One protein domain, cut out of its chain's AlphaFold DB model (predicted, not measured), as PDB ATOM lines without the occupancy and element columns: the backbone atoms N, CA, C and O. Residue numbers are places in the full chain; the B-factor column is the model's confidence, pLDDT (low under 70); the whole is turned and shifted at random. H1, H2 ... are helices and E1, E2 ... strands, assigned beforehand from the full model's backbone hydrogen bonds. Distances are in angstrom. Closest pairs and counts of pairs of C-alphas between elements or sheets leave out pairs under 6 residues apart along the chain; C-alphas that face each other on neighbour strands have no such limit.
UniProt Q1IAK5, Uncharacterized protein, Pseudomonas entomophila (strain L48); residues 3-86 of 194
ATOM      1  N   VAL A   3     228.170 164.623 202.914       66.06
ATOM      2  CA  VAL A   3     227.002 165.290 203.488       66.06
ATOM      3  C   VAL A   3     226.386 164.325 204.494       66.06
ATOM      4  O   VAL A   3     225.982 163.222 204.129       66.06
ATOM      5  N   ARG A   4     226.312 164.717 205.772       67.06
ATOM      6  CA  ARG A   4     225.613 163.942 206.814       67.06
ATOM      7  C   ARG A   4     224.095 164.104 206.673       67.06
ATOM      8  O   ARG A   4     223.432 164.604 207.575       67.06
ATOM      9  N   CYS A   5     223.543 163.734 205.522       75.12
ATOM     10  CA  CYS A   5     222.102 163.691 205.316       75.12
ATOM     11  C   CYS A   5     221.707 162.370 204.652       75.12
ATOM     12  O   CYS A   5     222.418 161.855 203.783       75.12
ATOM     13  N   ASP A   6     220.580 161.817 205.093       88.38
ATOM     14  CA  ASP A   6     219.931 160.710 204.404       88.38
ATOM     15  C   ASP A   6     219.290 161.232 203.115       88.38
ATOM     16  O   ASP A   6     218.611 162.261 203.100       88.38
ATOM     17  N   SER A   7     219.496 160.501 202.026       89.75
ATOM     18  CA  SER A   7     218.953 160.845 200.714       89.75
ATOM     19  C   SER A   7     217.432 161.002 200.737       89.75
ATOM     20  O   SER A   7     216.941 161.986 200.200       89.75
ATOM     21  N   PHE A   8     216.659 160.122 201.387       90.12
ATOM     22  CA  PHE A   8     215.199 160.289 201.434       90.12
ATOM     23  C   PHE A   8     214.784 161.527 202.229       90.12
ATOM     24  O   PHE A   8     213.822 162.185 201.833       90.12
ATOM     25  N   ALA A   9     215.502 161.868 203.301       89.62
ATOM     26  CA  ALA A   9     215.279 163.114 204.030       89.62
ATOM     27  C   ALA A   9     215.557 164.344 203.148       89.62
ATOM     28  O   ALA A   9     214.758 165.283 203.139       89.62
ATOM     29  N   LEU A  10     216.632 164.314 202.352       90.31
ATOM     30  CA  LEU A  10     216.944 165.368 201.385       90.31
ATOM     31  C   LEU A  10     215.850 165.500 200.317       90.31
ATOM     32  O   LEU A  10     215.344 166.601 200.111       90.31
ATOM     33  N   LEU A  11     215.430 164.387 199.697       91.56
ATOM     34  CA  LEU A  11     214.334 164.392 198.721       91.56
ATOM     35  C   LEU A  11     213.047 164.937 199.339       91.56
ATOM     36  O   LEU A  11     212.384 165.759 198.722       91.56
ATOM     37  N   ALA A  12     212.674 164.480 200.537       90.44
ATOM     38  CA  ALA A  12     211.450 164.923 201.197       90.44
ATOM     39  C   ALA A  12     211.484 166.426 201.511       90.44
ATOM     40  O   ALA A  12     210.484 167.113 201.306       90.44
ATOM     41  N   SER A  13     212.634 166.940 201.958       90.50
ATOM     42  CA  SER A  13     212.844 168.372 202.187       90.50
ATOM     43  C   SER A  13     212.704 169.172 200.891       90.50
ATOM     44  O   SER A  13     211.923 170.122 200.835       90.50
ATOM     45  N   PHE A  14     213.383 168.740 199.824       92.62
ATOM     46  CA  PHE A  14     213.312 169.399 198.522       92.62
ATOM     47  C   PHE A  14     211.894 169.378 197.951       92.62
ATOM     48  O   PHE A  14     211.359 170.419 197.592       92.62
ATOM     49  N   LEU A  15     211.240 168.217 197.953       92.00
ATOM     50  CA  LEU A  15     209.860 168.075 197.497       92.00
ATOM     51  C   LEU A  15     208.904 168.956 198.311       92.00
ATOM     52  O   LEU A  15     207.880 169.383 197.792       92.00
ATOM     53  N   LYS A  16     209.178 169.225 199.591       90.44
ATOM     54  CA  LYS A  16     208.340 170.113 200.410       90.44
ATOM     55  C   LYS A  16     208.516 171.590 200.046       90.44
ATOM     56  O   LYS A  16     207.539 172.326 200.098       90.44
ATOM     57  N   ALA A  17     209.738 172.023 199.742       89.62
ATOM     58  CA  ALA A  17     210.080 173.442 199.638       89.62
ATOM     59  C   ALA A  17     210.355 173.942 198.209       89.62
ATOM     60  O   ALA A  17     210.423 175.150 198.004       89.62
ATOM     61  N   GLY A  18     210.572 173.053 197.235       88.81
ATOM     62  CA  GLY A  18     210.998 173.424 195.878       88.81
ATOM     63  C   GLY A  18     212.432 173.958 195.794       88.81
ATOM     64  O   GLY A  18     212.839 174.469 194.754       88.81
ATOM     65  N   GLN A  19     213.181 173.905 196.901       89.25
ATOM     66  CA  GLN A  19     214.588 174.294 197.015       89.25
ATOM     67  C   GLN A  19     215.227 173.721 198.270       89.25
ATOM     68  O   GLN A  19     214.555 173.422 199.263       89.25
ATOM     69  N   ILE A  20     216.551 173.651 198.260       88.88
ATOM     70  CA  ILE A  20     217.348 173.433 199.454       88.88
ATOM     71  C   ILE A  20     217.491 174.744 200.220       88.88
ATOM     72  O   ILE A  20     218.111 175.702 199.772       88.88
ATOM     73  N   ALA A  21     216.924 174.768 201.425       79.06
ATOM     74  CA  ALA A  21     216.889 175.965 202.259       79.06
ATOM     75  C   ALA A  21     218.245 176.341 202.882       79.06
ATOM     76  O   ALA A  21     218.432 177.482 203.290       79.06
ATOM     77  N   ARG A  22     219.174 175.387 203.032       86.62
ATOM     78  CA  ARG A  22     220.440 175.595 203.748       86.62
ATOM     79  C   ARG A  22     221.624 175.188 202.880       86.62
ATOM     80  O   ARG A  22     221.879 174.000 202.713       86.62
ATOM     81  N   ALA A  23     222.379 176.172 202.398       87.62
ATOM     82  CA  ALA A  23     223.622 175.961 201.649       87.62
ATOM     83  C   ALA A  23     224.636 175.109 202.439       87.62
ATOM     84  O   ALA A  23     225.318 174.243 201.885       87.62
ATOM     85  N   THR A  24     224.619 175.233 203.768       88.69
ATOM     86  CA  THR A  24     225.459 174.450 204.684       88.69
ATOM     87  C   THR A  24     225.224 172.943 204.603       88.69
ATOM     88  O   THR A  24     226.121 172.177 204.952       88.69
ATOM     89  N   THR A  25     224.081 172.479 204.073       85.56
ATOM     90  CA  THR A  25     223.870 171.060 203.738       85.56
ATOM     91  C   THR A  25     224.948 170.542 202.782       85.56
ATOM     92  O   THR A  25     225.369 169.398 202.915       85.56
ATOM     93  N   PHE A  26     225.454 171.387 201.886       85.50
ATOM     94  CA  PHE A  26     226.518 171.064 200.934       85.50
ATOM     95  C   PHE A  26     227.869 171.674 201.313       85.50
ATOM     96  O   PHE A  26     228.774 171.716 200.482       85.50
ATOM     97  N   GLY A  27     228.029 172.109 202.569       85.81
ATOM     98  CA  GLY A  27     229.262 172.745 203.042       85.81
ATOM     99  C   GLY A  27     229.508 174.119 202.421       85.81
ATOM    100  O   GLY A  27     230.637 174.591 202.443       85.81
ATOM    101  N   LEU A  28     228.463 174.734 201.868       88.69
ATOM    102  CA  LEU A  28     228.492 176.075 201.303       88.69
ATOM    103  C   LEU A  28     228.055 177.099 202.357       88.69
ATOM    104  O   LEU A  28     227.196 176.807 203.196       88.69
ATOM    105  N   GLN A  29     228.612 178.307 202.289       89.62
ATOM    106  CA  GLN A  29     228.140 179.443 203.086       89.62
ATOM    107  C   GLN A  29     226.797 179.962 202.550       89.62
ATOM    108  O   GLN A  29     225.846 180.140 203.311       89.62
ATOM    109  N   ASP A  30     226.714 180.134 201.234       91.06
ATOM    110  CA  ASP A  30     225.529 180.533 200.484       91.06
ATOM    111  C   ASP A  30     225.560 179.901 199.076       91.06
ATOM    112  O   ASP A  30     226.413 179.063 198.781       91.06
ATOM    113  N   PHE A  31     224.595 180.246 198.224       90.25
ATOM    114  CA  PHE A  31     224.508 179.750 196.845       90.25
ATOM    115  C   PHE A  31     225.032 180.758 195.808       90.25
ATOM    116  O   PHE A  31     224.661 180.675 194.640       90.25
ATOM    117  N   SER A  32     225.867 181.722 196.213       89.12
ATOM    118  CA  SER A  32     226.497 182.647 195.267       89.12
ATOM    119  C   SER A  32     227.455 181.910 194.326       89.12
ATOM    120  O   SER A  32     228.033 180.879 194.680       89.12
ATOM    121  N   ALA A  33     227.659 182.459 193.125       87.56
ATOM    122  CA  ALA A  33     228.608 181.904 192.161       87.56
ATOM    123  C   ALA A  33     230.020 181.775 192.761       87.56
ATOM    124  O   ALA A  33     230.679 180.755 192.565       87.56
ATOM    125  N   ASP A  34     230.453 182.753 193.558       89.62
ATOM    126  CA  ASP A  34     231.754 182.721 194.228       89.62
ATOM    127  C   ASP A  34     231.840 181.591 195.264       89.62
ATOM    128  O   ASP A  34     232.829 180.853 195.292       89.62
ATOM    129  N   ALA A  35     230.796 181.377 196.075       92.56
ATOM    130  CA  ALA A  35     230.751 180.258 197.021       92.56
ATOM    131  C   ALA A  35     230.775 178.894 196.308       92.56
ATOM    132  O   ALA A  35     231.440 177.959 196.765       92.56
ATOM    133  N   LEU A  36     230.085 178.778 195.169       92.88
ATOM    134  CA  LEU A  36     230.058 177.563 194.352       92.88
ATOM    135  C   LEU A  36     231.442 177.269 193.748       92.88
ATOM    136  O   LEU A  36     231.961 176.165 193.934       92.88
ATOM    137  N   VAL A  37     232.081 178.266 193.121       91.25
ATOM    138  CA  VAL A  37     233.441 178.161 192.553       91.25
ATOM    139  C   VAL A  37     234.457 177.774 193.620       91.25
ATOM    140  O   VAL A  37     235.181 176.792 193.467       91.25
ATOM    141  N   THR A  38     234.501 178.519 194.726       91.31
ATOM    142  CA  THR A  38     235.492 178.309 195.796       91.31
ATOM    143  C   THR A  38     235.359 176.940 196.456       91.31
ATOM    144  O   THR A  38     236.344 176.366 196.918       91.31
ATOM    145  N   THR A  39     234.152 176.377 196.453       89.75
ATOM    146  CA  THR A  39     233.878 175.053 197.012       89.75
ATOM    147  C   THR A  39     234.090 173.932 195.988       89.75
ATOM    148  O   THR A  39     233.995 172.761 196.355       89.75
ATOM    149  N   GLY A  40     234.447 174.246 194.738       92.00
ATOM    150  CA  GLY A  40     234.780 173.273 193.695       92.00
ATOM    151  C   GLY A  40     233.556 172.658 193.024       92.00
ATOM    152  O   GLY A  40     233.502 171.437 192.864       92.00
ATOM    153  N   PHE A  41     232.542 173.477 192.743       95.88
ATOM    154  CA  PHE A  41     231.510 173.151 191.762       95.88
ATOM    155  C   PHE A  41     232.026 173.417 190.350       95.88
ATOM    156  O   PHE A  41     232.745 174.390 190.121       95.88
ATOM    157  N   ASP A  42     231.589 172.586 189.413       96.31
ATOM    158  CA  ASP A  42     231.897 172.730 187.998       96.31
ATOM    159  C   ASP A  42     230.801 173.553 187.314       96.31
ATOM    160  O   ASP A  42     229.610 173.332 187.549       96.31
ATOM    161  N   LEU A  43     231.202 174.516 186.482       96.31
ATOM    162  CA  LEU A  43     230.288 175.291 185.645       96.31
ATOM    163  C   LEU A  43     230.001 174.528 184.354       96.31
ATOM    164  O   LEU A  43     230.932 174.185 183.627       96.31
ATOM    165  N   ILE A  44     228.723 174.350 184.036       96.38
ATOM    166  CA  ILE A  44     228.261 173.808 182.761       96.38
ATOM    167  C   ILE A  44     227.420 174.865 182.042       96.38
ATOM    168  O   ILE A  44     226.400 175.315 182.567       96.38
ATOM    169  N   GLY A  45     227.834 175.220 180.824       94.50
ATOM    170  CA  GLY A  45     227.228 176.292 180.029       94.50
ATOM    171  C   GLY A  45     227.934 177.640 180.205       94.50
ATOM    172  O   GLY A  45     229.011 177.716 180.796       94.50
ATOM    173  N   GLU A  46     227.315 178.697 179.682       93.56
ATOM    174  CA  GLU A  46     227.853 180.062 179.680       93.56
ATOM    175  C   GLU A  46     227.146 180.934 180.722       93.56
ATOM    176  O   GLU A  46     225.919 180.921 180.821       93.56
ATOM    177  N   ARG A  47     227.905 181.728 181.491       91.06
ATOM    178  CA  ARG A  47     227.359 182.492 182.632       91.06
ATOM    179  C   ARG A  47     226.314 183.534 182.248       91.06
ATOM    180  O   ARG A  47     225.465 183.847 183.073       91.06
ATOM    181  N   ASP A  48     226.389 184.065 181.035       91.06
ATOM    182  CA  ASP A  48     225.461 185.085 180.541       91.06
ATOM    183  C   ASP A  48     224.190 184.479 179.917       91.06
ATOM    184  O   ASP A  48     223.264 185.206 179.560       91.06
ATOM    185  N   ASP A  49     224.115 183.148 179.827       90.94
ATOM    186  CA  ASP A  49     222.955 182.399 179.346       90.94
ATOM    187  C   ASP A  49     222.483 181.388 180.411       90.94
ATOM    188  O   ASP A  49     222.814 181.496 181.600       90.94
ATOM    189  N   PHE A  50     221.660 180.420 180.012       89.94
ATOM    190  CA  PHE A  50     221.309 179.278 180.832       89.94
ATOM    191  C   PHE A  50     222.557 178.456 181.153       89.94
ATOM    192  O   PHE A  50     223.231 177.921 180.269       89.94
ATOM    193  N   HIS A  51     222.828 178.305 182.442       93.81
ATOM    194  CA  HIS A  51     223.935 177.504 182.936       93.81
ATOM    195  C   HIS A  51     223.585 176.876 184.276       93.81
ATOM    196  O   HIS A  51     222.585 177.205 184.922       93.81
ATOM    197  N   PHE A  52     224.426 175.953 184.718       94.62
ATOM    198  CA  PHE A  52     224.322 175.427 186.065       94.62
ATOM    199  C   PHE A  52     225.676 175.095 186.652       94.62
ATOM    200  O   PHE A  52     226.635 174.774 185.954       94.62
ATOM    201  N   TRP A  53     225.713 175.158 187.974       96.19
ATOM    202  CA  TRP A  53     226.820 174.667 188.768       96.19
ATOM    203  C   TRP A  53     226.474 173.280 189.266       96.19
ATOM    204  O   TRP A  53     225.410 173.100 189.863       96.19
ATOM    205  N   GLU A  54     227.366 172.314 189.072       96.50
ATOM    206  CA  GLU A  54     227.160 170.962 189.575       96.50
ATOM    207  C   GLU A  54     228.294 170.456 190.452       96.50
ATOM    208  O   GLU A  54     229.464 170.801 190.294       96.50
ATOM    209  N   ARG A  55     227.924 169.620 191.422       95.19
ATOM    210  CA  ARG A  55     228.883 168.871 192.224       95.19
ATOM    211  C   ARG A  55     228.262 167.611 192.786       95.19
ATOM    212  O   ARG A  55     227.096 167.574 193.177       95.19
ATOM    213  N   ALA A  56     229.079 166.574 192.894       93.44
ATOM    214  CA  ALA A  56     228.681 165.313 193.483       93.44
ATOM    215  C   ALA A  56     229.000 165.218 194.988       93.44
ATOM    216  O   ALA A  56     230.106 165.530 195.440       93.44
ATOM    217  N   PHE A  57     228.054 164.686 195.759       91.75
ATOM    218  CA  PHE A  57     228.152 164.503 197.204       91.75
ATOM    219  C   PHE A  57     227.826 163.070 197.609       91.75
ATOM    220  O   PHE A  57     226.888 162.456 197.105       91.75
ATOM    221  N   TRP A  58     228.571 162.541 198.577       91.69
ATOM    222  CA  TRP A  58     228.233 161.256 199.181       91.69
ATOM    223  C   TRP A  58     227.177 161.446 200.265       91.69
ATOM    224  O   TRP A  58     227.442 162.133 201.256       91.69
ATOM    225  N   VAL A  59     226.030 160.791 200.089       91.19
ATOM    226  CA  VAL A  59     224.894 160.786 201.023       91.19
ATOM    227  C   VAL A  59     224.564 159.367 201.473       91.19
ATOM    228  O   VAL A  59     224.832 158.394 200.758       91.19
ATOM    229  N   GLU A  60     223.958 159.246 202.651       92.12
ATOM    230  CA  GLU A  60     223.467 157.962 203.149       92.12
ATOM    231  C   GLU A  60     222.180 157.555 202.410       92.12
ATOM    232  O   GLU A  60     221.321 158.376 202.075       92.12
ATOM    233  N   HIS A  61     222.039 156.267 202.109       89.75
ATOM    234  CA  HIS A  61     220.871 155.699 201.441       89.75
ATOM    235  C   HIS A  61     220.578 154.299 201.985       89.75
ATOM    236  O   HIS A  61     221.024 153.278 201.447       89.75
ATOM    237  N   GLY A  62     219.798 154.242 203.065       85.50
ATOM    238  CA  GLY A  62     219.579 152.995 203.795       85.50
ATOM    239  C   GLY A  62     220.876 152.522 204.454       85.50
ATOM    240  O   GLY A  62     221.411 153.221 205.299       85.50
ATOM    241  N   GLN A  63     221.375 151.342 204.071       85.81
ATOM    242  CA  GLN A  63     222.613 150.754 204.615       85.81
ATOM    243  C   GLN A  63     223.852 150.990 203.734       85.81
ATOM    244  O   GLN A  63     224.891 150.371 203.943       85.81
ATOM    245  N   ARG A  64     223.744 151.831 202.701       90.19
ATOM    246  CA  ARG A  64     224.848 152.126 201.779       90.19
ATOM    247  C   ARG A  64     224.961 153.618 201.522       90.19
ATOM    248  O   ARG A  64     224.005 154.357 201.732       90.19
ATOM    249  N   ARG A  65     226.086 154.024 200.942       91.12
ATOM    250  CA  ARG A  65     226.314 155.390 200.466       91.12
ATOM    251  C   ARG A  65     226.139 155.470 198.960       91.12
ATOM    252  O   ARG A  65     226.475 154.530 198.239       91.12
ATOM    253  N   ILE A  66     225.596 156.585 198.492       92.25
ATOM    254  CA  ILE A  66     225.453 156.881 197.065       92.25
ATOM    255  C   ILE A  66     226.014 158.267 196.762       92.25
ATOM    256  O   ILE A  66     225.983 159.153 197.615       92.25
ATOM    257  N   GLN A  67     226.521 158.437 195.546       93.12
ATOM    258  CA  GLN A  67     227.019 159.712 195.050       93.12
ATOM    259  C   GLN A  67     225.886 160.454 194.336       93.12
ATOM    260  O   GLN A  67     225.505 160.087 193.230       93.12
ATOM    261  N   LEU A  68     225.323 161.454 195.003       93.50
ATOM    262  CA  LEU A  68     224.255 162.312 194.506       93.50
ATOM    263  C   LEU A  68     224.860 163.526 193.794       93.50
ATOM    264  O   LEU A  68     225.654 164.237 194.405       93.50
ATOM    265  N   GLY A  69     224.473 163.784 192.549       94.75
ATOM    266  CA  GLY A  69     224.769 165.054 191.885       94.75
ATOM    267  C   GLY A  69     223.784 166.118 192.354       94.75
ATOM    268  O   GLY A  69     222.582 165.871 192.366       94.75
ATOM    269  N   TYR A  70     224.282 167.275 192.767       94.75
ATOM    270  CA  TYR A  70     223.476 168.458 193.049       94.75
ATOM    271  C   TYR A  70     223.783 169.521 192.001       94.75
ATOM    272  O   TYR A  70     224.951 169.727 191.669       94.75
ATOM    273  N   LYS A  71     222.732 170.171 191.505       95.25
ATOM    274  CA  LYS A  71     222.778 171.224 190.495       95.25
ATOM    275  C   LYS A  71     222.094 172.473 191.023       95.25
ATOM    276  O   LYS A  71     221.028 172.364 191.629       95.25
ATOM    277  N   ARG A  72     222.671 173.638 190.743       93.38
ATOM    278  CA  ARG A  72     222.027 174.946 190.917       93.38
ATOM    279  C   ARG A  72     221.933 175.617 189.553       93.38
ATOM    280  O   ARG A  72     222.967 175.844 188.926       93.38
ATOM    281  N   TYR A  73     220.715 175.878 189.098       92.19
ATOM    282  CA  TYR A  73     220.418 176.417 187.774       92.19
ATOM    283  C   TYR A  73     220.325 177.939 187.796       92.19
ATOM    284  O   TYR A  73     219.766 178.521 188.727       92.19
ATOM    285  N   PHE A  74     220.811 178.564 186.729       90.50
ATOM    286  CA  PHE A  74     220.783 180.006 186.538       90.50
ATOM    287  C   PHE A  74     220.403 180.361 185.095       90.50
ATOM    288  O   PHE A  74     220.714 179.621 184.163       90.50
ATOM    289  N   GLN A  75     219.757 181.513 184.916       89.06
ATOM    290  CA  GLN A  75     219.670 182.222 183.637       89.06
ATOM    291  C   GLN A  75     220.355 183.571 183.814       89.06
ATOM    292  O   GLN A  75     219.837 184.427 184.536       89.06
ATOM    293  N   ALA A  76     221.507 183.770 183.173       87.75
ATOM    294  CA  ALA A  76     222.380 184.892 183.507       87.75
ATOM    295  C   ALA A  76     222.616 184.947 185.038       87.75
ATOM    296  O   ALA A  76     222.974 183.951 185.658       87.75
ATOM    297  N   SER A  77     222.341 186.071 185.700       87.38
ATOM    298  CA  SER A  77     222.457 186.189 187.164       87.38
ATOM    299  C   SER A  77     221.234 185.693 187.950       87.38
ATOM    300  O   SER A  77     221.256 185.695 189.183       87.38
ATOM    301  N   GLN A  78     220.154 185.292 187.275       87.38
ATOM    302  CA  GLN A  78     218.910 184.892 187.923       87.38
ATOM    303  C   GLN A  78     218.964 183.434 188.375       87.38
ATOM    304  O   GLN A  78     219.089 182.526 187.562       87.38
ATOM    305  N   ASP A  79     218.795 183.217 189.677       87.81
ATOM    306  CA  ASP A  79     218.685 181.892 190.282       87.81
ATOM    307  C   ASP A  79     217.344 181.232 189.934       87.81
ATOM    308  O   ASP A  79     216.273 181.748 190.275       87.81
ATOM    309  N   LEU A  80     217.410 180.085 189.262       87.19
ATOM    310  CA  LEU A  80     216.243 179.321 188.828       87.19
ATOM    311  C   LEU A  80     215.904 178.153 189.764       87.19
ATOM    312  O   LEU A  80     214.811 177.595 189.662       87.19
ATOM    313  N   GLY A  81     216.787 177.809 190.707       89.44
ATOM    314  CA  GLY A  81     216.578 176.750 191.692       89.44
ATOM    315  C   GLY A  81     217.470 175.525 191.504       89.44
ATOM    316  O   GLY A  81     218.556 175.592 190.930       89.44
ATOM    317  N   ASP A  82     217.017 174.390 192.041       91.81
ATOM    318  CA  ASP A  82     217.864 173.214 192.249       91.81
ATOM    319  C   ASP A  82     217.461 172.009 191.403       91.81
ATOM    320  O   ASP A  82     216.282 171.768 191.125       91.81
ATOM    321  N   GLY A  83     218.461 171.185 191.105       94.62
ATOM    322  CA  GLY A  83     218.302 169.865 190.516       94.62
ATOM    323  C   GLY A  83     219.137 168.815 191.232       94.62
ATOM    324  O   GLY A  83     220.142 169.107 191.884       94.62
ATOM    325  N   PHE A  84     218.725 167.563 191.079       95.88
ATOM    326  CA  PHE A  84     219.461 166.416 191.586       95.88
ATOM    327  C   PHE A  84     219.603 165.340 190.531       95.88
ATOM    328  O   PHE A  84     218.608 164.952 189.925       95.88
ATOM    329  N   ASP A  85     220.802 164.776 190.433       95.50
ATOM    330  CA  ASP A  85     221.083 163.569 189.670       95.50
ATOM    331  C   ASP A  85     221.331 162.389 190.606       95.50
ATOM    332  O   ASP A  85     222.150 162.439 191.529       95.50
ATOM    333  N   PHE A  86     220.654 161.281 190.329       93.75
ATOM    334  CA  PHE A  86     220.751 160.066 191.119       93.75
ATOM    335  C   PHE A  86     221.543 158.980 190.390       93.75
ATOM    336  O   PHE A  86     221.276 158.660 189.222       93.75
TER     337      PHE A  86
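Overview. This is residues 3 to 86 of the 194 residues of an uncharacterized protein of Pseudomonas entomophila (strain L48) (UniProt Q1IAK5). A long, strongly twisted sheet of four strands makes the length of the domain, with the long hairpin E3 and E4 in its middle; E1, H2 and H3 are strung out along one face, H1 stands beside the strands, and the other face is bare. The end of the E3 and E4 hairpin, around residues 62 and 63, reaches out past E2 and E5. The printed part has 84 residues with three named helices and five named strands, in the order E1 H1 H2 H3 E2 E3 E4 E5. The sheet runs E2, E3, E4, E5, all antiparallel, and the class is mixed, helices and strands. The whole is compact, with a radius of gyration of the C-alphas of 12.7 A, yet elongated in outline, spanning 42 by 25 by 22 A.

Along the chain. Start in the sheet with E3, residues 50 to 61, from C-alpha 50 at (221.309, 179.278, 180.832) over 31.3 A; it bends by 65 degrees at residue 58. E4, residues 64 to 75, runs 35.5 A, and E5, residues 78 to 85, runs 21.5 A to C-alpha 85 at (221.083, 163.569, 189.670). E2 is the short strand of residues 42 to 45. Now go back to C-alpha 3 at (227.002, 165.290, 203.488), where E1, residues 3 to 6, begins. H1, residues 7 to 17, follows over 15.4 A, then H2, residues 23 to 26, and H3, residues 33 to 38.

Arrangement. E2 to E5 form a meander, each strand the antiparallel neighbour of the one before, and each successive pair is a hairpin. Look between E3 and E4 for N 57 and O 68, 2.8 A apart, and N 53 and O 72, 3.0 A. Between E2 and E3 find N 44 and O 52 at 2.9 A; between E4 and E5, N 71 and O 83 at 2.8 A. E1 pairs with no named strand, but the C-alphas of Asp 6 and Glu 60, its closest to E3, are 4.7 A apart. H1 is on the sheet, at the sheet's level with a height of 0.3 A; its closest C-alphas to E3 are those of Ser 7 and His 61, 5.5 A. H3 only grazes the sheet, with its residues 33 to 37, and Leu 36 and Trp 53 have the closest C-alphas of H3 and E3, 7.1 A. H2 is only just not on the sheet, with 4 pairs of C-alphas within 10 A; Val 3 and Phe 26 have the closest C-alphas of E1 and H2, 6.3 A. H1 and H2 are apart, as are H2 and H3. In H1 and H3 every O i to N i+4 pair is within hydrogen-bond range; H2 is too short for such a pair, and its one O i to N i+3 pair is within range.

Size, cuts and confidence. The two C-alphas farthest apart, those of Asp 48 and Gln 63, are 42.0 A from each other. The printed part has no cut and no long link; the link from H2 to H3 is short, and the others are tight. In this model the mean pLDDT of the printed part is 90.2, and residues 3 to 4 are under 70.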